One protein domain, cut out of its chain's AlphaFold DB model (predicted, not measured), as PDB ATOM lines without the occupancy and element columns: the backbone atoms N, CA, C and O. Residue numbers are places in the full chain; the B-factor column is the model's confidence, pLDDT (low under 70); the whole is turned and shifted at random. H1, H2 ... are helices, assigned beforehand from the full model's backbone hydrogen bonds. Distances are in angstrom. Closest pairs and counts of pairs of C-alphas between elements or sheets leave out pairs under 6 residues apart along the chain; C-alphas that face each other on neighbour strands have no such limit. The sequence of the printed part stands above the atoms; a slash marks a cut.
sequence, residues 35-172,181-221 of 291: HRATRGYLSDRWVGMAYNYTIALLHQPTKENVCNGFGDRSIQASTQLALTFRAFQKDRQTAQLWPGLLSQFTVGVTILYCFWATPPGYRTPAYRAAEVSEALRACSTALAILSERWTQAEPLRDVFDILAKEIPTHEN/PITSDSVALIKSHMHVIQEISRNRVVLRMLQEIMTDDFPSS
ATOM      1  N   HIS A  35      -3.198  14.888  37.682       60.25
ATOM      2  CA  HIS A  35      -3.992  13.856  38.336       60.25
ATOM      3  C   HIS A  35      -5.351  14.454  38.676       60.25
ATOM      4  O   HIS A  35      -5.437  15.490  39.334       60.25
ATOM      5  N   ARG A  36      -6.435  13.772  38.278       57.28
ATOM      6  CA  ARG A  36      -7.821  14.202  38.555       57.28
ATOM      7  C   ARG A  36      -8.118  14.419  40.043       57.28
ATOM      8  O   ARG A  36      -9.047  15.146  40.374       57.28
ATOM      9  N   ALA A  37      -7.348  13.787  40.928       55.09
ATOM     10  CA  ALA A  37      -7.494  13.903  42.377       55.09
ATOM     11  C   ALA A  37      -6.639  15.023  43.004       55.09
ATOM     12  O   ALA A  37      -6.858  15.373  44.166       55.09
ATOM     13  N   THR A  38      -5.669  15.582  42.276       62.19
ATOM     14  CA  THR A  38      -4.740  16.578  42.820       62.19
ATOM     15  C   THR A  38      -5.406  17.945  42.867       62.19
ATOM     16  O   THR A  38      -6.018  18.390  41.897       62.19
ATOM     17  N   ARG A  39      -5.278  18.634  44.000       61.28
ATOM     18  CA  ARG A  39      -5.660  20.045  44.138       61.28
ATOM     19  C   ARG A  39      -4.454  20.920  43.779       61.28
ATOM     20  O   ARG A  39      -3.327  20.542  44.073       61.28
ATOM     21  N   GLY A  40      -4.685  22.071  43.148       65.69
ATOM     22  CA  GLY A  40      -3.633  23.049  42.823       65.69
ATOM     23  C   GLY A  40      -3.326  23.181  41.334       65.69
ATOM     24  O   GLY A  40      -4.151  22.832  40.488       65.69
ATOM     25  N   TYR A  41      -2.141  23.708  41.023       62.72
ATOM     26  CA  TYR A  41      -1.719  24.094  39.668       62.72
ATOM     27  C   TYR A  41      -1.585  22.918  38.686       62.72
ATOM     28  O   TYR A  41      -1.632  23.108  37.480       62.72
ATOM     29  N   LEU A  42      -1.481  21.686  39.186       65.25
ATOM     30  CA  LEU A  42      -1.470  20.469  38.363       65.25
ATOM     31  C   LEU A  42      -2.838  19.771  38.309       65.25
ATOM     32  O   LEU A  42      -2.944  18.644  37.830       65.25
ATOM     33  N   SER A  43      -3.889  20.408  38.838       74.88
ATOM     34  CA  SER A  43      -5.248  19.893  38.695       74.88
ATOM     35  C   SER A  43      -5.718  20.047  37.251       74.88
ATOM     36  O   SER A  43      -5.480  21.074  36.615       74.88
ATOM     37  N   ASP A  44      -6.453  19.052  36.764       79.25
ATOM     38  CA  ASP A  44      -7.075  19.061  35.432       79.25
ATOM     39  C   ASP A  44      -7.875  20.354  35.175       79.25
ATOM     40  O   ASP A  44      -7.803  20.978  34.118       79.25
ATOM     41  N   ARG A  45      -8.558  20.839  36.219       77.62
ATOM     42  CA  ARG A  45      -9.342  22.073  36.175       77.62
ATOM     43  C   ARG A  45      -8.472  23.323  35.981       77.62
ATOM     44  O   ARG A  45      -8.864  24.210  35.228       77.62
ATOM     45  N   TRP A  46      -7.312  23.411  36.633       80.50
ATOM     46  CA  TRP A  46      -6.404  24.553  36.469       80.50
ATOM     47  C   TRP A  46      -5.757  24.566  35.080       80.50
ATOM     48  O   TRP A  46      -5.748  25.599  34.412       80.50
ATOM     49  N   VAL A  47      -5.300  23.404  34.609       83.38
ATOM     50  CA  VAL A  47      -4.727  23.236  33.263       83.38
ATOM     51  C   VAL A  47      -5.758  23.615  32.200       83.38
ATOM     52  O   VAL A  47      -5.462  24.388  31.289       83.38
ATOM     53  N   GLY A  48      -7.005  23.171  32.381       86.38
ATOM     54  CA  GLY A  48      -8.134  23.575  31.553       86.38
ATOM     55  C   GLY A  48      -8.374  25.088  31.554       86.38
ATOM     56  O   GLY A  48      -8.633  25.656  30.494       86.38
ATOM     57  N   MET A  49      -8.254  25.782  32.693       86.62
ATOM     58  CA  MET A  49      -8.366  27.249  32.716       86.62
ATOM     59  C   MET A  49      -7.256  27.919  31.910       86.62
ATOM     60  O   MET A  49      -7.556  28.754  31.061       86.62
ATOM     61  N   ALA A  50      -5.994  27.555  32.149       86.81
ATOM     62  CA  ALA A  50      -4.854  28.126  31.433       86.81
ATOM     63  C   ALA A  50      -4.971  27.912  29.915       86.81
ATOM     64  O   ALA A  50      -4.772  28.855  29.142       86.81
ATOM     65  N   TYR A  51      -5.395  26.718  29.488       91.38
ATOM     66  CA  TYR A  51      -5.695  26.428  28.088       91.38
ATOM     67  C   TYR A  51      -6.768  27.370  27.529       91.38
ATOM     68  O   TYR A  51      -6.534  28.081  26.553       91.38
ATOM     69  N   ASN A  52      -7.943  27.421  28.165       92.69
ATOM     70  CA  ASN A  52      -9.078  28.174  27.632       92.69
ATOM     71  C   ASN A  52      -8.856  29.695  27.681       92.69
ATOM     72  O   ASN A  52      -9.274  30.391  26.758       92.69
ATOM     73  N   TYR A  53      -8.148  30.228  28.682       90.56
ATOM     74  CA  TYR A  53      -7.732  31.636  28.665       90.56
ATOM     75  C   TYR A  53      -6.800  31.933  27.494       90.56
ATOM     76  O   TYR A  53      -6.963  32.955  26.831       90.56
ATOM     77  N   THR A  54      -5.859  31.034  27.202       92.06
ATOM     78  CA  THR A  54      -4.950  31.207  26.065       92.06
ATOM     79  C   THR A  54      -5.714  31.171  24.742       92.06
ATOM     80  O   THR A  54      -5.499  32.037  23.896       92.06
ATOM     81  N   ILE A  55      -6.687  30.265  24.583       93.31
ATOM     82  CA  ILE A  55      -7.583  30.265  23.415       93.31
ATOM     83  C   ILE A  55      -8.345  31.588  23.299       93.31
ATOM     84  O   ILE A  55      -8.369  32.163  22.212       93.31
ATOM     85  N   ALA A  56      -8.925  32.091  24.392       90.62
ATOM     86  CA  ALA A  56      -9.672  33.350  24.400       90.62
ATOM     87  C   ALA A  56      -8.791  34.567  24.058       90.62
ATOM     88  O   ALA A  56      -9.256  35.502  23.410       90.62
ATOM     89  N   LEU A  57      -7.514  34.548  24.452       89.75
ATOM     90  CA  LEU A  57      -6.542  35.579  24.085       89.75
ATOM     91  C   LEU A  57      -6.129  35.492  22.613       89.75
ATOM     92  O   LEU A  57      -6.032  36.524  21.957       89.75
ATOM     93  N   LEU A  58      -5.906  34.283  22.092       89.75
ATOM     94  CA  LEU A  58      -5.541  34.068  20.689       89.75
ATOM     95  C   LEU A  58      -6.711  34.351  19.738       89.75
ATOM     96  O   LEU A  58      -6.494  34.811  18.618       89.75
ATOM     97  N   HIS A  59      -7.941  34.084  20.178       90.31
ATOM     98  CA  HIS A  59      -9.162  34.209  19.385       90.31
ATOM     99  C   HIS A  59     -10.098  35.235  20.011       90.31
ATOM    100  O   HIS A  59     -11.187  34.902  20.471       90.31
ATOM    101  N   GLN A  60      -9.667  36.494  20.032       91.12
ATOM    102  CA  GLN A  60     -10.538  37.598  20.417       91.12
ATOM    103  C   GLN A  60     -11.511  37.895  19.267       91.12
ATOM    104  O   GLN A  60     -11.060  38.235  18.167       91.12
ATOM    105  N   PRO A  61     -12.829  37.757  19.481       92.62
ATOM    106  CA  PRO A  61     -13.786  37.885  18.397       92.62
ATOM    107  C   PRO A  61     -14.011  39.361  18.076       92.62
ATOM    108  O   PRO A  61     -14.246  40.165  18.977       92.62
ATOM    109  N   THR A  62     -13.979  39.715  16.799       91.38
ATOM    110  CA  THR A  62     -14.341  41.027  16.248       91.38
ATOM    111  C   THR A  62     -15.406  40.850  15.173       91.38
ATOM    112  O   THR A  62     -15.608  39.738  14.682       91.38
ATOM    113  N   LYS A  63     -16.070  41.931  14.753       87.19
ATOM    114  CA  LYS A  63     -17.073  41.850  13.682       87.19
ATOM    115  C   LYS A  63     -16.495  41.278  12.392       87.19
ATOM    116  O   LYS A  63     -17.212  40.604  11.673       87.19
ATOM    117  N   GLU A  64     -15.215  41.508  12.115       85.44
ATOM    118  CA  GLU A  64     -14.546  41.050  10.897       85.44
ATOM    119  C   GLU A  64     -14.159  39.569  10.966       85.44
ATOM    120  O   GLU A  64     -14.180  38.876   9.952       85.44
ATOM    121  N   ASN A  65     -13.800  39.063  12.150       88.88
ATOM    122  CA  ASN A  65     -13.233  37.721  12.284       88.88
ATOM    123  C   ASN A  65     -14.189  36.685  12.897       88.88
ATOM    124  O   ASN A  65     -13.888  35.493  12.823       88.88
ATOM    125  N   VAL A  66     -15.327  37.096  13.474       89.88
ATOM    126  CA  VAL A  66     -16.193  36.205  14.267       89.88
ATOM    127  C   VAL A  66     -16.686  34.996  13.461       89.88
ATOM    128  O   VAL A  66     -16.715  33.886  13.992       89.88
ATOM    129  N   CYS A  67     -16.950  35.177  12.163       88.06
ATOM    130  CA  CYS A  67     -17.349  34.112  11.235       88.06
ATOM    131  C   CYS A  67     -16.180  33.227  10.755       88.06
ATOM    132  O   CYS A  67     -16.406  32.133  10.248       88.06
ATOM    133  N   ASN A  68     -14.924  33.645  10.947       86.69
ATOM    134  CA  ASN A  68     -13.719  32.937  10.493       86.69
ATOM    135  C   ASN A  68     -13.193  31.949  11.552       86.69
ATOM    136  O   ASN A  68     -11.987  31.782  11.729       86.69
ATOM    137  N   GLY A  69     -14.101  31.329  12.310       87.00
ATOM    138  CA  GLY A  69     -13.785  30.383  13.384       87.00
ATOM    139  C   GLY A  69     -13.326  31.021  14.700       87.00
ATOM    140  O   GLY A  69     -13.190  30.306  15.694       87.00
ATOM    141  N   PHE A  70     -13.130  32.347  14.753       92.25
ATOM    142  CA  PHE A  70     -12.846  33.033  16.017       92.25
ATOM    143  C   PHE A  70     -14.034  32.903  16.961       92.25
ATOM    144  O   PHE A  70     -13.839  32.451  18.080       92.25
ATOM    145  N   GLY A  71     -15.258  33.185  16.494       93.44
ATOM    146  CA  GLY A  71     -16.461  33.091  17.322       93.44
ATOM    147  C   GLY A  71     -16.655  31.706  17.941       93.44
ATOM    148  O   GLY A  71     -16.896  31.604  19.140       93.44
ATOM    149  N   ASP A  72     -16.454  30.641  17.160       94.69
ATOM    150  CA  ASP A  72     -16.542  29.257  17.644       94.69
ATOM    151  C   ASP A  72     -15.571  28.994  18.800       94.69
ATOM    152  O   ASP A  72     -15.969  28.512  19.863       94.69
ATOM    153  N   ARG A  73     -14.294  29.356  18.614       94.81
ATOM    154  CA  ARG A  73     -13.251  29.158  19.626       94.81
ATOM    155  C   ARG A  73     -13.480  30.040  20.850       94.81
ATOM    156  O   ARG A  73     -13.315  29.560  21.971       94.81
ATOM    157  N   SER A  74     -13.901  31.292  20.661       95.69
ATOM    158  CA  SER A  74     -14.225  32.207  21.757       95.69
ATOM    159  C   SER A  74     -15.395  31.690  22.589       95.69
ATOM    160  O   SER A  74     -15.306  31.711  23.816       95.69
ATOM    161  N   ILE A  75     -16.466  31.193  21.957       96.56
ATOM    162  CA  ILE A  75     -17.630  30.631  22.657       96.56
ATOM    163  C   ILE A  75     -17.238  29.388  23.433       96.56
ATOM    164  O   ILE A  75     -17.553  29.300  24.620       96.56
ATOM    165  N   GLN A  76     -16.545  28.443  22.797       96.69
ATOM    166  CA  GLN A  76     -16.131  27.205  23.452       96.69
ATOM    167  C   GLN A  76     -15.249  27.503  24.667       96.69
ATOM    168  O   GLN A  76     -15.563  27.062  25.774       96.69
ATOM    169  N   ALA A  77     -14.209  28.320  24.494       95.88
ATOM    170  CA  ALA A  77     -13.301  28.679  25.576       95.88
ATOM    171  C   ALA A  77     -14.007  29.437  26.708       95.88
ATOM    172  O   ALA A  77     -13.867  29.085  27.880       95.88
ATOM    173  N   SER A  78     -14.822  30.438  26.369       97.00
ATOM    174  CA  SER A  78     -15.572  31.238  27.346       97.00
ATOM    175  C   SER A  78     -16.583  30.395  28.124       97.00
ATOM    176  O   SER A  78     -16.725  30.564  29.335       97.00
ATOM    177  N   THR A  79     -17.235  29.440  27.457       97.50
ATOM    178  CA  THR A  79     -18.162  28.485  28.080       97.50
ATOM    179  C   THR A  79     -17.435  27.626  29.111       97.50
ATOM    180  O   THR A  79     -17.872  27.534  30.258       97.50
ATOM    181  N   GLN A  80     -16.283  27.055  28.745       95.88
ATOM    182  CA  GLN A  80     -15.482  26.247  29.668       95.88
ATOM    183  C   GLN A  80     -14.972  27.063  30.860       95.88
ATOM    184  O   GLN A  80     -15.036  26.587  31.996       95.88
ATOM    185  N   LEU A  81     -14.529  28.305  30.642       93.81
ATOM    186  CA  LEU A  81     -14.092  29.209  31.713       93.81
ATOM    187  C   LEU A  81     -15.227  29.538  32.692       93.81
ATOM    188  O   LEU A  81     -15.031  29.463  33.907       93.81
ATOM    189  N   ALA A  82     -16.423  29.855  32.190       94.38
ATOM    190  CA  ALA A  82     -17.593  30.147  33.018       94.38
ATOM    191  C   ALA A  82     -18.005  28.944  33.884       94.38
ATOM    192  O   ALA A  82     -18.202  29.066  35.097       94.38
ATOM    193  N   LEU A  83     -18.084  27.753  33.286       93.75
ATOM    194  CA  LEU A  83     -18.467  26.533  34.003       93.75
ATOM    195  C   LEU A  83     -17.400  26.095  35.010       93.75
ATOM    196  O   LEU A  83     -17.731  25.704  36.133       93.75
ATOM    197  N   THR A  84     -16.128  26.226  34.647       89.62
ATOM    198  CA  THR A  84     -14.998  25.940  35.534       89.62
ATOM    199  C   THR A  84     -15.005  26.855  36.754       89.62
ATOM    200  O   THR A  84     -14.881  26.384  37.887       89.62
ATOM    201  N   PHE A  85     -15.230  28.153  36.553       86.81
ATOM    202  CA  PHE A  85     -15.354  29.109  37.646       86.81
ATOM    203  C   PHE A  85     -16.518  28.765  38.579       86.81
ATOM    204  O   PHE A  85     -16.353  28.729  39.799       86.81
ATOM    205  N   ARG A  86     -17.684  28.421  38.022       87.50
ATOM    206  CA  ARG A  86     -18.833  27.970  38.818       87.50
ATOM    207  C   ARG A  86     -18.518  26.721  39.639       87.50
ATOM    208  O   ARG A  86     -19.015  26.585  40.756       87.50
ATOM    209  N   ALA A  87     -17.715  25.807  39.108       85.50
ATOM    210  CA  ALA A  87     -17.285  24.630  39.847       85.50
ATOM    211  C   ALA A  87     -16.378  25.015  41.033       85.50
ATOM    212  O   ALA A  87     -16.613  24.553  42.148       85.50
ATOM    213  N   PHE A  88     -15.434  25.945  40.845       80.81
ATOM    214  CA  PHE A  88     -14.625  26.484  41.948       80.81
ATOM    215  C   PHE A  88     -15.455  27.201  43.019       80.81
ATOM    216  O   PHE A  88     -15.195  27.021  44.211       80.81
ATOM    217  N   GLN A  89     -16.482  27.955  42.612       78.81
ATOM    218  CA  GLN A  89     -17.408  28.595  43.549       78.81
ATOM    219  C   GLN A  89     -18.150  27.566  44.410       78.81
ATOM    220  O   GLN A  89     -18.242  27.734  45.626       78.81
ATOM    221  N   LYS A  90     -18.655  26.482  43.802       81.94
ATOM    222  CA  LYS A  90     -19.333  25.392  44.529       81.94
ATOM    223  C   LYS A  90     -18.406  24.701  45.524       81.94
ATOM    224  O   LYS A  90     -18.823  24.421  46.644       81.94
ATOM    225  N   ASP A  91     -17.152  24.489  45.136       78.75
ATOM    226  CA  ASP A  91     -16.147  23.818  45.962       78.75
ATOM    227  C   ASP A  91     -15.578  24.729  47.072       78.75
ATOM    228  O   ASP A  91     -14.738  24.290  47.857       78.75
ATOM    229  N   ARG A  92     -16.038  25.992  47.162       71.00
ATOM    230  CA  ARG A  92     -15.548  27.034  48.087       71.00
ATOM    231  C   ARG A  92     -14.041  27.295  47.976       71.00
ATOM    232  O   ARG A  92     -13.412  27.719  48.939       71.00
ATOM    233  N   GLN A  93     -13.463  27.066  46.799       62.06
ATOM    234  CA  GLN A  93     -12.021  27.187  46.547       62.06
ATOM    235  C   GLN A  93     -11.593  28.584  46.063       62.06
ATOM    236  O   GLN A  93     -10.450  28.774  45.662       62.06
ATOM    237  N   THR A  94     -12.484  29.578  46.062       58.47
ATOM    238  CA  THR A  94     -12.197  30.908  45.498       58.47
ATOM    239  C   THR A  94     -11.860  31.917  46.600       58.47
ATOM    240  O   THR A  94     -12.754  32.555  47.157       58.47
ATOM    241  N   ALA A  95     -10.569  32.075  46.911       52.31
ATOM    242  CA  ALA A  95     -10.081  33.003  47.940       52.31
ATOM    243  C   ALA A  95     -10.076  34.487  47.502       52.31
ATOM    244  O   ALA A  95     -10.095  35.375  48.351       52.31
ATOM    245  N   GLN A  96     -10.127  34.786  46.196       56.94
ATOM    246  CA  GLN A  96     -10.122  36.161  45.671       56.94
ATOM    247  C   GLN A  96     -11.184  36.336  44.578       56.94
ATOM    248  O   GLN A  96     -10.961  35.991  43.419       56.94
ATOM    249  N   LEU A  97     -12.375  36.841  44.928       73.75
ATOM    250  CA  LEU A  97     -13.501  36.829  43.977       73.75
ATOM    251  C   LEU A  97     -13.553  38.047  43.033       73.75
ATOM    252  O   LEU A  97     -14.381  38.038  42.131       73.75
ATOM    253  N   TRP A  98     -12.676  39.054  43.173       82.50
ATOM    254  CA  TRP A  98     -12.685  40.223  42.276       82.50
ATOM    255  C   TRP A  98     -12.105  39.938  40.877       82.50
ATOM    256  O   TRP A  98     -12.815  40.168  39.898       82.50
ATOM    257  N   PRO A  99     -10.900  39.345  40.719       83.06
ATOM    258  CA  PRO A  99     -10.432  38.915  39.395       83.06
ATOM    259  C   PRO A  99     -11.375  37.888  38.754       83.06
ATOM    260  O   PRO A  99     -11.656  37.944  37.557       83.06
ATOM    261  N   GLY A 100     -11.941  36.998  39.577       82.62
ATOM    262  CA  GLY A 100     -12.975  36.053  39.165       82.62
ATOM    263  C   GLY A 100     -14.225  36.736  38.608       82.62
ATOM    264  O   GLY A 100     -14.715  36.343  37.554       82.62
ATOM    265  N   LEU A 101     -14.703  37.794  39.267       87.81
ATOM    266  CA  LEU A 101     -15.831  38.608  38.813       87.81
ATOM    267  C   LEU A 101     -15.568  39.228  37.446       87.81
ATOM    268  O   LEU A 101     -16.371  39.065  36.527       87.81
ATOM    269  N   LEU A 102     -14.432  39.915  37.302       90.75
ATOM    270  CA  LEU A 102     -14.056  40.565  36.047       90.75
ATOM    271  C   LEU A 102     -13.898  39.537  34.926       90.75
ATOM    272  O   LEU A 102     -14.284  39.796  33.783       90.75
ATOM    273  N   SER A 103     -13.396  38.346  35.255       89.88
ATOM    274  CA  SER A 103     -13.350  37.239  34.312       89.88
ATOM    275  C   SER A 103     -14.743  36.750  33.919       89.88
ATOM    276  O   SER A 103     -14.943  36.509  32.735       89.88
ATOM    277  N   GLN A 104     -15.689  36.590  34.853       92.75
ATOM    278  CA  GLN A 104     -17.056  36.158  34.528       92.75
ATOM    279  C   GLN A 104     -17.776  37.177  33.650       92.75
ATOM    280  O   GLN A 104     -18.394  36.801  32.656       92.75
ATOM    281  N   PHE A 105     -17.626  38.464  33.960       95.62
ATOM    282  CA  PHE A 105     -18.126  39.531  33.102       95.62
ATOM    283  C   PHE A 105     -17.509  39.448  31.700       95.62
ATOM    284  O   PHE A 105     -18.228  39.449  30.706       95.62
ATOM    285  N   THR A 106     -16.184  39.289  31.615       95.50
ATOM    286  CA  THR A 106     -15.453  39.189  30.343       95.50
ATOM    287  C   THR A 106     -15.950  38.027  29.485       95.50
ATOM    288  O   THR A 106     -16.300  38.234  28.324       95.50
ATOM    289  N   VAL A 107     -15.991  36.807  30.027       95.94
ATOM    290  CA  VAL A 107     -16.376  35.615  29.251       95.94
ATOM    291  C   VAL A 107     -17.865  35.631  28.905       95.94
ATOM    292  O   VAL A 107     -18.231  35.265  27.792       95.94
ATOM    293  N   GLY A 108     -18.718  36.134  29.801       97.56
ATOM    294  CA  GLY A 108     -20.141  36.311  29.535       97.56
ATOM    295  C   GLY A 108     -20.400  37.307  28.400       97.56
ATOM    296  O   GLY A 108     -21.116  36.980  27.454       97.56
ATOM    297  N   VAL A 109     -19.783  38.494  28.454       97.62
ATOM    298  CA  VAL A 109     -19.871  39.491  27.372       97.62
ATOM    299  C   VAL A 109     -19.291  38.935  26.075       97.62
ATOM    300  O   VAL A 109     -19.886  39.145  25.028       97.62
ATOM    301  N   THR A 110     -18.193  38.175  26.127       97.69
ATOM    302  CA  THR A 110     -17.604  37.544  24.933       97.69
ATOM    303  C   THR A 110     -18.592  36.596  24.255       97.69
ATOM    304  O   THR A 110     -18.774  36.676  23.042       97.69
ATOM    305  N   ILE A 111     -19.277  35.738  25.023       97.75
ATOM    306  CA  ILE A 111     -20.302  34.835  24.477       97.75
ATOM    307  C   ILE A 111     -21.423  35.653  23.828       97.75
ATOM    308  O   ILE A 111     -21.729  35.442  22.657       97.75
ATOM    309  N   LEU A 112     -22.010  36.607  24.556       97.00
ATOM    310  CA  LEU A 112     -23.115  37.430  24.048       97.00
ATOM    311  C   LEU A 112     -22.710  38.237  22.810       97.00
ATOM    312  O   LEU A 112     -23.465  38.301  21.842       97.00
ATOM    313  N   TYR A 113     -21.499  38.783  22.798       95.75
ATOM    314  CA  TYR A 113     -20.940  39.475  21.648       95.75
ATOM    315  C   TYR A 113     -20.826  38.552  20.435       95.75
ATOM    316  O   TYR A 113     -21.221  38.950  19.348       95.75
ATOM    317  N   CYS A 114     -20.363  37.307  20.589       95.19
ATOM    318  CA  CYS A 114     -20.331  36.355  19.478       95.19
ATOM    319  C   CYS A 114     -21.732  36.090  18.907       95.19
ATOM    320  O   CYS A 114     -21.885  36.039  17.687       95.19
ATOM    321  N   PHE A 115     -22.762  35.963  19.754       93.50
ATOM    322  CA  PHE A 115     -24.152  35.836  19.290       93.50
ATOM    323  C   PHE A 115     -24.643  37.091  18.569       93.50
ATOM    324  O   PHE A 115     -25.323  36.976  17.549       93.50
ATOM    325  N   TRP A 116     -24.315  38.273  19.083       92.19
ATOM    326  CA  TRP A 116     -24.694  39.546  18.479       92.19
ATOM    327  C   TRP A 116     -23.969  39.798  17.148       92.19
ATOM    328  O   TRP A 116     -24.598  40.193  16.176       92.19
ATOM    329  N   ALA A 117     -22.671  39.516  17.068       90.81
ATOM    330  CA  ALA A 117     -21.855  39.778  15.885       90.81
ATOM    331  C   ALA A 117     -21.991  38.694  14.801       90.81
ATOM    332  O   ALA A 117     -21.657  38.953  13.647       90.81
ATOM    333  N   THR A 118     -22.464  37.489  15.144       89.44
ATOM    334  CA  THR A 118     -22.632  36.386  14.184       89.44
ATOM    335  C   THR A 118     -24.087  36.272  13.746       89.44
ATOM    336  O   THR A 118     -24.948  35.902  14.564       89.44
ATOM    337  N   PRO A 119     -24.390  36.511  12.457       84.31
ATOM    338  CA  PRO A 119     -25.740  36.342  11.946       84.31
ATOM    339  C   PRO A 119     -26.241  34.908  12.184       84.31
ATOM    340  O   PRO A 119     -25.458  33.969  12.023       84.31
ATOM    341  N   PRO A 120     -27.532  34.696  12.514       83.50
ATOM    342  CA  PRO A 120     -28.062  33.369  12.843       83.50
ATOM    343  C   PRO A 120     -27.716  32.272  11.823       83.50
ATOM    344  O   PRO A 120     -27.338  31.174  12.213       83.50
ATOM    345  N   GLY A 121     -27.738  32.588  10.522       82.00
ATOM    346  CA  GLY A 121     -27.395  31.636   9.455       82.00
ATOM    347  C   GLY A 121     -25.933  31.163   9.432       82.00
ATOM    348  O   GLY A 121     -25.646  30.138   8.823       82.00
ATOM    349  N   TYR A 122     -25.020  31.871  10.103       84.69
ATOM    350  CA  TYR A 122     -23.591  31.538  10.195       84.69
ATOM    351  C   TYR A 122     -23.201  30.936  11.548       84.69
ATOM    352  O   TYR A 122     -22.038  30.598  11.768       84.69
ATOM    353  N   ARG A 123     -24.160  30.771  12.466       89.06
ATOM    354  CA  ARG A 123     -23.909  30.154  13.768       89.06
ATOM    355  C   ARG A 123     -23.708  28.648  13.600       89.06
ATOM    356  O   ARG A 123     -24.610  27.901  13.200       89.06
ATOM    357  N   THR A 124     -22.498  28.207  13.910       91.56
ATOM    358  CA  THR A 124     -22.078  26.803  13.851       91.56
ATOM    359  C   THR A 124     -22.667  26.003  15.026       91.56
ATOM    360  O   THR A 124     -23.291  26.575  15.927       91.56
ATOM    361  N   PRO A 125     -22.467  24.671  15.086       91.88
ATOM    362  CA  PRO A 125     -22.863  23.876  16.248       91.88
ATOM    363  C   PRO A 125     -22.290  24.370  17.587       91.88
ATOM    364  O   PRO A 125     -22.910  24.120  18.618       91.88
ATOM    365  N   ALA A 126     -21.173  25.113  17.591       92.25
ATOM    366  CA  ALA A 126     -20.596  25.681  18.811       92.25
ATOM    367  C   ALA A 126     -21.572  26.619  19.550       92.25
ATOM    368  O   ALA A 126     -21.598  26.632  20.777       92.25
ATOM    369  N   TYR A 127     -22.425  27.342  18.817       92.69
ATOM    370  CA  TYR A 127     -23.444  28.243  19.374       92.69
ATOM    371  C   TYR A 127     -24.653  27.495  19.949       92.69
ATOM    372  O   TYR A 127     -25.394  28.046  20.755       92.69
ATOM    373  N   ARG A 128     -24.881  26.249  19.520       89.75
ATOM    374  CA  ARG A 128     -26.052  25.445  19.908       89.75
ATOM    375  C   ARG A 128     -25.751  24.455  21.035       89.75
ATOM    376  O   ARG A 128     -26.642  23.709  21.435       89.75
ATOM    377  N   ALA A 129     -24.517  24.431  21.536       91.50
ATOM    378  CA  ALA A 129     -24.130  23.583  22.655       91.50
ATOM    379  C   ALA A 129     -24.942  23.951  23.912       91.50
ATOM    380  O   ALA A 129     -25.085  25.129  24.256       91.50
ATOM    381  N   ALA A 130     -25.492  22.948  24.599       91.06
ATOM    382  CA  ALA A 130     -26.374  23.152  25.752       91.06
ATOM    383  C   ALA A 130     -25.662  23.914  26.885       91.06
ATOM    384  O   ALA A 130     -26.255  24.753  27.571       91.06
ATOM    385  N   GLU A 131     -24.361  23.674  27.010       94.94
ATOM    386  CA  GLU A 131     -23.433  24.267  27.963       94.94
ATOM    387  C   GLU A 131     -23.355  25.792  27.838       94.94
ATOM    388  O   GLU A 131     -23.107  26.465  28.834       94.94
ATOM    389  N   VAL A 132     -23.608  26.360  26.652       96.38
ATOM    390  CA  VAL A 132     -23.563  27.815  26.423       96.38
ATOM    391  C   VAL A 132     -24.617  28.527  27.269       96.38
ATOM    392  O   VAL A 132     -24.323  29.510  27.954       96.38
ATOM    393  N   SER A 133     -25.842  27.997  27.285       95.06
ATOM    394  CA  SER A 133     -26.923  28.536  28.118       95.06
ATOM    395  C   SER A 133     -26.607  28.396  29.611       95.06
ATOM    396  O   SER A 133     -26.860  29.304  30.409       95.06
ATOM    397  N   GLU A 134     -25.976  27.284  29.996       96.06
ATOM    398  CA  GLU A 134     -25.552  27.049  31.370       96.06
ATOM    399  C   GLU A 134     -24.438  28.015  31.798       96.06
ATOM    400  O   GLU A 134     -24.468  28.518  32.926       96.06
ATOM    401  N   ALA A 135     -23.492  28.305  30.906       97.19
ATOM    402  CA  ALA A 135     -22.397  29.244  31.115       97.19
ATOM    403  C   ALA A 135     -22.897  30.682  31.281       97.19
ATOM    404  O   ALA A 135     -22.487  31.362  32.223       97.19
ATOM    405  N   LEU A 136     -23.829  31.138  30.440       97.62
ATOM    406  CA  LEU A 136     -24.437  32.467  30.583       97.62
ATOM    407  C   LEU A 136     -25.176  32.608  31.916       97.62
ATOM    408  O   LEU A 136     -24.998  33.597  32.630       97.62
ATOM    409  N   ARG A 137     -25.933  31.579  32.316       96.31
ATOM    410  CA  ARG A 137     -26.590  31.558  33.629       96.31
ATOM    411  C   ARG A 137     -25.573  31.550  34.774       96.31
ATOM    412  O   ARG A 137     -25.812  32.181  35.803       96.31
ATOM    413  N   ALA A 138     -24.455  30.839  34.622       95.00
ATOM    414  CA  ALA A 138     -23.367  30.843  35.595       95.00
ATOM    415  C   ALA A 138     -22.754  32.242  35.757       95.00
ATOM    416  O   ALA A 138     -22.582  32.679  36.892       95.00
ATOM    417  N   CYS A 139     -22.525  32.959  34.652       96.56
ATOM    418  CA  CYS A 139     -22.035  34.338  34.667       96.56
ATOM    419  C   CYS A 139     -23.017  35.277  35.384       96.56
ATOM    420  O   CYS A 139     -22.607  35.961  36.317       96.56
ATOM    421  N   SER A 140     -24.312  35.245  35.031       96.25
ATOM    422  CA  SER A 140     -25.349  36.054  35.707       96.25
ATOM    423  C   SER A 140     -25.392  35.768  37.212       96.25
ATOM    424  O   SER A 140     -25.319  36.682  38.029       96.25
ATOM    425  N   THR A 141     -25.400  34.485  37.597       94.19
ATOM    426  CA  THR A 141     -25.426  34.078  39.014       94.19
ATOM    427  C   THR A 141     -24.191  34.583  39.764       94.19
ATOM    428  O   THR A 141     -24.303  35.087  40.879       94.19
ATOM    429  N   ALA A 142     -23.004  34.458  39.164       91.06
ATOM    430  CA  ALA A 142     -21.768  34.936  39.767       91.06
ATOM    431  C   ALA A 142     -21.769  36.462  39.926       91.06
ATOM    432  O   ALA A 142     -21.402  36.952  40.989       91.06
ATOM    433  N   LEU A 143     -22.209  37.208  38.910       93.56
ATOM    434  CA  LEU A 143     -22.296  38.666  38.971       93.56
ATOM    435  C   LEU A 143     -23.302  39.127  40.028       93.56
ATOM    436  O   LEU A 143     -22.980  40.022  40.803       93.56
ATOM    437  N   ALA A 144     -24.461  38.471  40.134       93.00
ATOM    438  CA  ALA A 144     -25.451  38.749  41.171       93.00
ATOM    439  C   ALA A 144     -24.864  38.562  42.580       93.00
ATOM    440  O   ALA A 144     -24.768  39.533  43.331       93.00
ATOM    441  N   ILE A 145     -24.366  37.361  42.896       88.81
ATOM    442  CA  ILE A 145     -23.796  37.035  44.217       88.81
ATOM    443  C   ILE A 145     -22.659  37.990  44.585       88.81
ATOM    444  O   ILE A 145     -22.537  38.435  45.724       88.81
ATOM    445  N   LEU A 146     -21.777  38.287  43.632       83.69
ATOM    446  CA  LEU A 146     -20.605  39.094  43.929       83.69
ATOM    447  C   LEU A 146     -20.917  40.595  43.974       83.69
ATOM    448  O   LEU A 146     -20.240  41.306  44.713       83.69
ATOM    449  N   SER A 147     -21.949  41.066  43.268       89.44
ATOM    450  CA  SER A 147     -22.449  42.443  43.396       89.44
ATOM    451  C   SER A 147     -23.068  42.721  44.770       89.44
ATOM    452  O   SER A 147     -22.914  43.820  45.286       89.44
ATOM    453  N   GLU A 148     -23.668  41.714  45.421       87.06
ATOM    454  CA  GLU A 148     -24.149  41.841  46.808       87.06
ATOM    455  C   GLU A 148     -22.994  42.068  47.792       87.06
ATOM    456  O   GLU A 148     -23.128  42.793  48.777       87.06
ATOM    457  N   ARG A 149     -21.834  41.453  47.522       84.25
ATOM    458  CA  ARG A 149     -20.625  41.606  48.342       84.25
ATOM    459  C   ARG A 149     -19.847  42.880  48.009       84.25
ATOM    460  O   ARG A 149     -19.255  43.479  48.907       84.25
ATOM    461  N   TRP A 150     -19.818  43.269  46.737       87.62
ATOM    462  CA  TRP A 150     -19.143  44.464  46.240       87.62
ATOM    463  C   TRP A 150     -20.103  45.287  45.401       87.62
ATOM    464  O   TRP A 150     -20.215  45.086  44.193       87.62
ATOM    465  N   THR A 151     -20.720  46.279  46.033       87.69
ATOM    466  CA  THR A 151     -21.651  47.208  45.376       87.69
ATOM    467  C   THR A 151     -21.032  47.915  44.169       87.69
ATOM    468  O   THR A 151     -21.715  48.212  43.199       87.69
ATOM    469  N   GLN A 152     -19.706  48.099  44.157       89.00
ATOM    470  CA  GLN A 152     -18.977  48.625  42.997       89.00
ATOM    471  C   GLN A 152     -19.156  47.773  41.729       89.00
ATOM    472  O   GLN A 152     -19.017  48.300  40.636       89.00
ATOM    473  N   ALA A 153     -19.475  46.480  41.841       90.44
ATOM    474  CA  ALA A 153     -19.721  45.602  40.698       90.44
ATOM    475  C   ALA A 153     -21.174  45.599  40.194       90.44
ATOM    476  O   ALA A 153     -21.440  44.956  39.179       90.44
ATOM    477  N   GLU A 154     -22.107  46.304  40.844       94.62
ATOM    478  CA  GLU A 154     -23.497  46.421  40.368       94.62
ATOM    479  C   GLU A 154     -23.590  46.855  38.895       94.62
ATOM    480  O   GLU A 154     -24.288  46.176  38.143       94.62
ATOM    481  N   PRO A 155     -22.809  47.844  38.406       95.44
ATOM    482  CA  PRO A 155     -22.820  48.218  36.991       95.44
ATOM    483  C   PRO A 155     -22.459  47.069  36.040       95.44
ATOM    484  O   PRO A 155     -22.972  47.010  34.926       95.44
ATOM    485  N   LEU A 156     -21.584  46.146  36.459       95.38
ATOM    486  CA  LEU A 156     -21.208  44.984  35.647       95.38
ATOM    487  C   LEU A 156     -22.350  43.967  35.568       95.38
ATOM    488  O   LEU A 156     -22.608  43.429  34.493       95.38
ATOM    489  N   ARG A 157     -23.043  43.721  36.686       96.19
ATOM    490  CA  ARG A 157     -24.252  42.886  36.712       96.19
ATOM    491  C   ARG A 157     -25.339  43.498  35.832       96.19
ATOM    492  O   ARG A 157     -25.840  42.820  34.945       96.19
ATOM    493  N   ASP A 158     -25.650  44.773  36.043       96.56
ATOM    494  CA  ASP A 158     -26.769  45.445  35.382       96.56
ATOM    495  C   ASP A 158     -26.568  45.498  33.862       96.56
ATOM    496  O   ASP A 158     -27.475  45.168  33.098       96.56
ATOM    497  N   VAL A 159     -25.353  45.820  33.401       97.25
ATOM    498  CA  VAL A 159     -25.030  45.770  31.968       97.25
ATOM    499  C   VAL A 159     -25.106  44.348  31.426       97.25
ATOM    500  O   VAL A 159     -25.661  44.147  30.348       97.25
ATOM    501  N   PHE A 160     -24.592  43.352  32.150       97.69
ATOM    502  CA  PHE A 160     -24.684  41.966  31.700       97.69
ATOM    503  C   PHE A 160     -26.139  41.495  31.565       97.69
ATOM    504  O   PHE A 160     -26.480  40.879  30.557       97.69
ATOM    505  N   ASP A 161     -27.004  41.817  32.526       96.62
ATOM    506  CA  ASP A 161     -28.416  41.424  32.507       96.62
ATOM    507  C   ASP A 161     -29.184  42.099  31.358       96.62
ATOM    508  O   ASP A 161     -29.997  41.449  30.695       96.62
ATOM    509  N   ILE A 162     -28.884  43.371  31.057       96.31
ATOM    510  CA  ILE A 162     -29.422  44.057  29.871       96.31
ATOM    511  C   ILE A 162     -29.003  43.315  28.596       96.31
ATOM    512  O   ILE A 162     -29.850  42.990  27.764       96.31
ATOM    513  N   LEU A 163     -27.715  43.000  28.444       95.88
ATOM    514  CA  LEU A 163     -27.206  42.304  27.258       95.88
ATOM    515  C   LEU A 163     -27.813  40.905  27.107       95.88
ATOM    516  O   LEU A 163     -28.226  40.532  26.012       95.88
ATOM    517  N   ALA A 164     -27.891  40.141  28.197       94.94
ATOM    518  CA  ALA A 164     -28.447  38.790  28.201       94.94
ATOM    519  C   ALA A 164     -29.945  38.770  27.857       94.94
ATOM    520  O   ALA A 164     -30.436  37.785  27.309       94.94
ATOM    521  N   LYS A 165     -30.667  39.854  28.165       93.12
ATOM    522  CA  LYS A 165     -32.074  40.037  27.795       93.12
ATOM    523  C   LYS A 165     -32.246  40.425  26.324       93.12
ATOM    524  O   LYS A 165     -33.174  39.944  25.678       93.12
ATOM    525  N   GLU A 166     -31.406  41.320  25.814       90.94
ATOM    526  CA  GLU A 166     -31.574  41.915  24.481       90.94
ATOM    527  C   GLU A 166     -30.990  41.041  23.359       90.94
ATOM    528  O   GLU A 166     -31.479  41.090  22.230       90.94
ATOM    529  N   ILE A 167     -29.968  40.227  23.643       91.19
ATOM    530  CA  ILE A 167     -29.276  39.414  22.634       91.19
ATOM    531  C   ILE A 167     -29.873  37.996  22.583       91.19
ATOM    532  O   ILE A 167     -29.718  37.224  23.533       91.19
ATOM    533  N   PRO A 168     -30.511  37.591  21.466       85.25
ATOM    534  CA  PRO A 168     -31.135  36.278  21.354       85.25
ATOM    535  C   PRO A 168     -30.096  35.165  21.163       85.25
ATOM    536  O   PRO A 168     -29.407  35.085  20.138       85.25
ATOM    537  N   THR A 169     -30.041  34.256  22.135       85.56
ATOM    538  CA  THR A 169     -29.152  33.082  22.141       85.56
ATOM    539  C   THR A 169     -29.816  31.808  21.616       85.56
ATOM    540  O   THR A 169     -29.128  30.862  21.243       85.56
ATOM    541  N   HIS A 170     -31.148  31.788  21.521       77.88
ATOM    542  CA  HIS A 170     -31.914  30.678  20.961       77.88
ATOM    543  C   HIS A 170     -32.474  31.040  19.582       77.88
ATOM    544  O   HIS A 170     -32.986  32.141  19.374       77.88
ATOM    545  N   GLU A 171     -32.385  30.106  18.637       64.94
ATOM    546  CA  GLU A 171     -33.010  30.228  17.319       64.94
ATOM    547  C   GLU A 171     -34.508  29.941  17.470       64.94
ATOM    548  O   GLU A 171     -34.903  28.808  17.741       64.94
ATOM    549  N   ASN A 172     -35.347  30.973  17.354       58.03
ATOM    550  CA  ASN A 172     -36.795  30.807  17.411       58.03
ATOM    551  C   ASN A 172     -37.338  30.651  15.974       58.03
ATOM    552  O   ASN A 172     -37.201  31.598  15.194       58.03
ATOM    553  N   PRO A 181     -31.435  45.489  16.511       71.62
ATOM    554  CA  PRO A 181     -30.485  46.221  17.336       71.62
ATOM    555  C   PRO A 181     -31.031  46.322  18.763       71.62
ATOM    556  O   PRO A 181     -32.250  46.310  18.971       71.62
ATOM    557  N   ILE A 182     -30.123  46.420  19.734       84.12
ATOM    558  CA  ILE A 182     -30.498  46.630  21.132       84.12
ATOM    559  C   ILE A 182     -31.389  47.871  21.222       84.12
ATOM    560  O   ILE A 182     -31.164  48.877  20.542       84.12
ATOM    561  N   THR A 183     -32.429  47.792  22.045       88.69
ATOM    562  CA  THR A 183     -33.373  48.893  22.239       88.69
ATOM    563  C   THR A 183     -32.659  50.179  22.666       88.69
ATOM    564  O   THR A 183     -31.705  50.155  23.445       88.69
ATOM    565  N   SER A 184     -33.127  51.330  22.169       88.81
ATOM    566  CA  SER A 184     -32.502  52.631  22.462       88.81
ATOM    567  C   SER A 184     -32.424  52.916  23.970       88.81
ATOM    568  O   SER A 184     -31.407  53.425  24.443       88.81
ATOM    569  N   ASP A 185     -33.442  52.493  24.725       91.25
ATOM    570  CA  ASP A 185     -33.476  52.581  26.187       91.25
ATOM    571  C   ASP A 185     -32.357  51.749  26.833       91.25
ATOM    572  O   ASP A 185     -31.613  52.250  27.677       91.25
ATOM    573  N   SER A 186     -32.174  50.503  26.387       93.38
ATOM    574  CA  SER A 186     -31.092  49.629  26.854       93.38
ATOM    575  C   SER A 186     -29.714  50.199  26.511       93.38
ATOM    576  O   SER A 186     -28.821  50.192  27.357       93.38
ATOM    577  N   VAL A 187     -29.537  50.785  25.321       93.12
ATOM    578  CA  VAL A 187     -28.295  51.488  24.952       93.12
ATOM    579  C   VAL A 187     -28.040  52.682  25.876       93.12
ATOM    580  O   VAL A 187     -26.907  52.877  26.314       93.12
ATOM    581  N   ALA A 188     -29.061  53.481  26.198       93.31
ATOM    582  CA  ALA A 188     -28.929  54.617  27.111       93.31
ATOM    583  C   ALA A 188     -28.537  54.172  28.531       93.31
ATOM    584  O   ALA A 188     -27.652  54.779  29.141       93.31
ATOM    585  N   LEU A 189     -29.127  53.080  29.025       93.75
ATOM    586  CA  LEU A 189     -28.779  52.488  30.317       93.75
ATOM    587  C   LEU A 189     -27.332  51.986  30.332       93.75
ATOM    588  O   LEU A 189     -26.568  52.381  31.212       93.75
ATOM    589  N   ILE A 190     -26.906  51.216  29.323       94.44
ATOM    590  CA  ILE A 190     -25.510  50.759  29.224       94.44
ATOM    591  C   ILE A 190     -24.562  51.968  29.171       94.44
ATOM    592  O   ILE A 190     -23.585  52.002  29.919       94.44
ATOM    593  N   LYS A 191     -24.875  53.009  28.377       93.94
ATOM    594  CA  LYS A 191     -24.084  54.258  28.311       93.94
ATOM    595  C   LYS A 191     -23.900  54.897  29.682       93.94
ATOM    596  O   LYS A 191     -22.796  55.351  29.977       93.94
ATOM    597  N   SER A 192     -24.939  54.912  30.514       95.12
ATOM    598  CA  SER A 192     -24.860  55.497  31.857       95.12
ATOM    599  C   SER A 192     -23.873  54.762  32.776       95.12
ATOM    600  O   SER A 192     -23.219  55.395  33.601       95.12
ATOM    601  N   HIS A 193     -23.681  53.453  32.573       93.62
ATOM    602  CA  HIS A 193     -22.743  52.629  33.337       93.62
ATOM    603  C   HIS A 193     -21.327  52.566  32.735       93.62
ATOM    604  O   HIS A 193     -20.385  52.206  33.443       93.62
ATOM    605  N   MET A 194     -21.134  52.937  31.462       92.06
ATOM    606  CA  MET A 194     -19.862  52.725  30.752       92.06
ATOM    607  C   MET A 194     -18.650  53.382  31.412       92.06
ATOM    608  O   MET A 194     -17.590  52.761  31.446       92.06
ATOM    609  N   HIS A 195     -18.780  54.598  31.951       90.00
ATOM    610  CA  HIS A 195     -17.664  55.262  32.638       90.00
ATOM    611  C   HIS A 195     -17.169  54.426  33.828       90.00
ATOM    612  O   HIS A 195     -15.973  54.201  33.992       90.00
ATOM    613  N   VAL A 196     -18.102  53.909  34.629       91.50
ATOM    614  CA  VAL A 196     -17.785  53.091  35.804       91.50
ATOM    615  C   VAL A 196     -17.191  51.748  35.377       91.50
ATOM    616  O   VAL A 196     -16.196  51.297  35.939       91.50
ATOM    617  N   ILE A 197     -17.728  51.132  34.321       91.31
ATOM    618  CA  ILE A 197     -17.183  49.885  33.769       91.31
ATOM    619  C   ILE A 197     -15.754  50.077  33.251       91.31
ATOM    620  O   ILE A 197     -14.936  49.184  33.432       91.31
ATOM    621  N   GLN A 198     -15.423  51.216  32.642       90.56
ATOM    622  CA  GLN A 198     -14.061  51.516  32.180       90.56
ATOM    623  C   GLN A 198     -13.064  51.669  33.332       90.56
ATOM    624  O   GLN A 198     -11.905  51.273  33.203       90.56
ATOM    625  N   GLU A 199     -13.506  52.232  34.453       88.88
ATOM    626  CA  GLU A 199     -12.683  52.386  35.652       88.88
ATOM    627  C   GLU A 199     -12.407  51.032  36.321       88.88
ATOM    628  O   GLU A 199     -11.276  50.730  36.709       88.88
ATOM    629  N   ILE A 200     -13.438  50.189  36.382       87.62
ATOM    630  CA  ILE A 200     -13.421  48.869  37.019       87.62
ATOM    631  C   ILE A 200     -12.721  47.816  36.152       87.62
ATOM    632  O   ILE A 200     -11.917  47.019  36.636       87.62
ATOM    633  N   SER A 201     -13.038  47.793  34.859       81.75
ATOM    634  CA  SER A 201     -12.557  46.816  33.890       81.75
ATOM    635  C   SER A 201     -11.541  47.466  32.963       81.75
ATOM    636  O   SER A 201     -11.879  48.123  31.980       81.75
ATOM    637  N   ARG A 202     -10.256  47.196  33.209       79.44
ATOM    638  CA  ARG A 202      -9.173  47.575  32.283       79.44
ATOM    639  C   ARG A 202      -9.085  46.666  31.051       79.44
ATOM    640  O   ARG A 202      -8.160  46.798  30.247       79.44
ATOM    641  N   ASN A 203     -10.032  45.741  30.883       85.38
ATOM    642  CA  ASN A 203     -10.068  44.840  29.743       85.38
ATOM    643  C   ASN A 203     -10.593  45.568  28.494       85.38
ATOM    644  O   ASN A 203     -11.796  45.647  28.245       85.38
ATOM    645  N   ARG A 204      -9.660  46.066  27.676       86.75
ATOM    646  CA  ARG A 204      -9.954  46.796  26.431       86.75
ATOM    647  C   ARG A 204     -10.795  45.997  25.438       86.75
ATOM    648  O   ARG A 204     -11.553  46.590  24.679       86.75
ATOM    649  N   VAL A 205     -10.678  44.672  25.455       87.81
ATOM    650  CA  VAL A 205     -11.398  43.778  24.544       87.81
ATOM    651  C   VAL A 205     -12.893  43.823  24.836       87.81
ATOM    652  O   VAL A 205     -13.689  44.027  23.925       87.81
ATOM    653  N   VAL A 206     -13.261  43.721  26.113       91.31
ATOM    654  CA  VAL A 206     -14.656  43.792  26.570       91.31
ATOM    655  C   VAL A 206     -15.226  45.185  26.350       91.31
ATOM    656  O   VAL A 206     -16.340  45.320  25.857       91.31
ATOM    657  N   LEU A 207     -14.455  46.230  26.658       93.12
ATOM    658  CA  LEU A 207     -14.891  47.610  26.436       93.12
ATOM    659  C   LEU A 207     -15.191  47.887  24.959       93.12
ATOM    660  O   LEU A 207     -16.204  48.516  24.663       93.12
ATOM    661  N   ARG A 208     -14.357  47.377  24.043       93.81
ATOM    662  CA  ARG A 208     -14.611  47.447  22.598       93.81
ATOM    663  C   ARG A 208     -15.895  46.705  22.223       93.81
ATOM    664  O   ARG A 208     -16.724  47.275  21.528       93.81
ATOM    665  N   MET A 209     -16.087  45.469  22.697       94.44
ATOM    666  CA  MET A 209     -17.308  44.696  22.414       94.44
ATOM    667  C   MET A 209     -18.569  45.440  22.855       94.44
ATOM    668  O   MET A 209     -19.528  45.519  22.096       94.44
ATOM    669  N   LEU A 210     -18.559  46.009  24.064       94.75
ATOM    670  CA  LEU A 210     -19.673  46.807  24.578       94.75
ATOM    671  C   LEU A 210     -19.927  48.034  23.703       94.75
ATOM    672  O   LEU A 210     -21.071  48.298  23.356       94.75
ATOM    673  N   GLN A 211     -18.872  48.757  23.319       93.38
ATOM    674  CA  GLN A 211     -18.995  49.911  22.429       93.38
ATOM    675  C   GLN A 211     -19.640  49.527  21.098       93.38
ATOM    676  O   GLN A 211     -20.644  50.131  20.740       93.38
ATOM    677  N   GLU A 212     -19.130  48.494  20.428       92.06
ATOM    678  CA  GLU A 212     -19.673  48.025  19.149       92.06
ATOM    679  C   GLU A 212     -21.144  47.613  19.274       92.06
ATOM    680  O   GLU A 212     -21.963  48.035  18.466       92.06
ATOM    681  N   ILE A 213     -21.510  46.885  20.335       91.31
ATOM    682  CA  ILE A 213     -22.904  46.507  20.613       91.31
ATOM    683  C   ILE A 213     -23.826  47.738  20.736       91.31
ATOM    684  O   ILE A 213     -25.004  47.676  20.379       91.31
ATOM    685  N   MET A 214     -23.319  48.848  21.276       90.50
ATOM    686  CA  MET A 214     -24.097  50.059  21.555       90.50
ATOM    687  C   MET A 214     -24.169  51.041  20.383       90.50
ATOM    688  O   MET A 214     -25.079  51.875  20.360       90.50
ATOM    689  N   THR A 215     -23.166  51.047  19.505       86.06
ATOM    690  CA  THR A 215     -23.008  52.072  18.462       86.06
ATOM    691  C   THR A 215     -23.235  51.554  17.064       86.06
ATOM    692  O   THR A 215     -23.624  52.342  16.204       86.06
ATOM    693  N   ASP A 216     -22.974  50.273  16.833       76.62
ATOM    694  CA  ASP A 216     -22.895  49.752  15.485       76.62
ATOM    695  C   ASP A 216     -24.180  49.026  15.112       76.62
ATOM    696  O   ASP A 216     -24.818  48.353  15.927       76.62
ATOM    697  N   ASP A 217     -24.542  49.149  13.839       66.75
ATOM    698  CA  ASP A 217     -25.653  48.396  13.289       66.75
ATOM    699  C   ASP A 217     -25.314  46.903  13.269       66.75
ATOM    700  O   ASP A 217     -24.187  46.491  12.965       66.75
ATOM    701  N   PHE A 218     -26.318  46.084  13.584       64.44
ATOM    702  CA  PHE A 218     -26.211  44.632  13.501       64.44
ATOM    703  C   PHE A 218     -25.719  44.239  12.099       64.44
ATOM    704  O   PHE A 218     -26.276  44.742  11.113       64.44
ATOM    705  N   PRO A 219     -24.735  43.330  11.970       60.62
ATOM    706  CA  PRO A 219     -24.257  42.896  10.666       60.62
ATOM    707  C   PRO A 219     -25.370  42.163   9.916       60.62
ATOM    708  O   PRO A 219     -25.644  40.980  10.109       60.62
ATOM    709  N   SER A 220     -26.072  42.919   9.078       53.62
ATOM    710  CA  SER A 220     -27.322  42.488   8.455       53.62
ATOM    711  C   SER A 220     -27.095  41.797   7.110       53.62
ATOM    712  O   SER A 220     -28.039  41.257   6.539       53.62
ATOM    713  N   SER A 221     -25.859  41.785   6.595       52.16
ATOM    714  CA  SER A 221     -25.554  41.289   5.256       52.16
ATOM    715  C   SER A 221     -24.516  40.145   5.278       52.16
ATOM    716  O   SER A 221     -23.385  40.319   5.726       52.16
TER     717      SER A 221
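AT A GLANCE: This is residues 35 to 172 and 181 to 221 of the 291 residues of an uncharacterized protein of Penicillium subrubescens (UniProt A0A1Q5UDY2). Helices are built round H3, which runs through the middle with H2, H5, H6 and H8 packed about it; H1 packs on H2, and H7 on H6 and H8. H3, H5, H6, H7 and H8 form an up-and-down bundle, each running against the one before. The printed part has 179 residues with eight named helices, H1 to H8 in order, and no named strand: all helix. It is compact, with a radius of gyration of the C-alphas of 15.8 A and spans of 49 by 37 by 28 A.

HOW THE PARTS SIT: H1, residues 44 to 58, forms a hairpin with H2, residues 66 to 90; their closest C-alphas, Asn 52 and Ala 77, are 4.7 A apart. H2 forms another with H3, residues 97 to 117, at a shallow tilt of 32 degrees (closest C-alphas Ser 78 and Val 107, 4.8 A). H4, residues 125 to 128, touches H2 at residues 72 to 76 alone (Asp 72 and Ala 126, 5.5 A). H5, residues 130 to 149, touches H3 at a steep tilt of 41 degrees (Gln 104 and Cys 139, 5.3 A). H5 forms a hairpin with H6, residues 151 to 166 (Ser 147 and Ala 153, 5.0 A). H7, residues 184 to 200, touches H6 at 35.4 degrees, only just steep (Val 159 and Ile 190, 5.7 A). H8, residues 204 to 215, touches H3 (Thr 106 and Val 206, 6.0 A). Every O i to N i+4 pair is within hydrogen-bond range in H1, H3 and H8; H2 has 18 of 21, H5 14 of 16, H6 10 of 12, H7 11 of 13, and H4 is too short.

IN THESE COORDINATES: H1 begins at C-alpha 44 (-7.075, 19.061, 35.432); H8 ends at C-alpha 215 (-23.008, 52.072, 18.462). H2 spans 32.3 A, H5 29.7 A and H3 29.5 A. H7 has a kink of 43 degrees near residue 193.

THE WHOLE: The farthest C-alphas, His 35 and Ser 184, are 50.7 A apart. Residues 173 to 180 are not printed; C-alphas 172 and 181 are 16.7 A apart. Of the links printed whole, none is long. Residues 35 to 42, 93 to 96, 171 to 172 and 217 to 221 have pLDDT under 70.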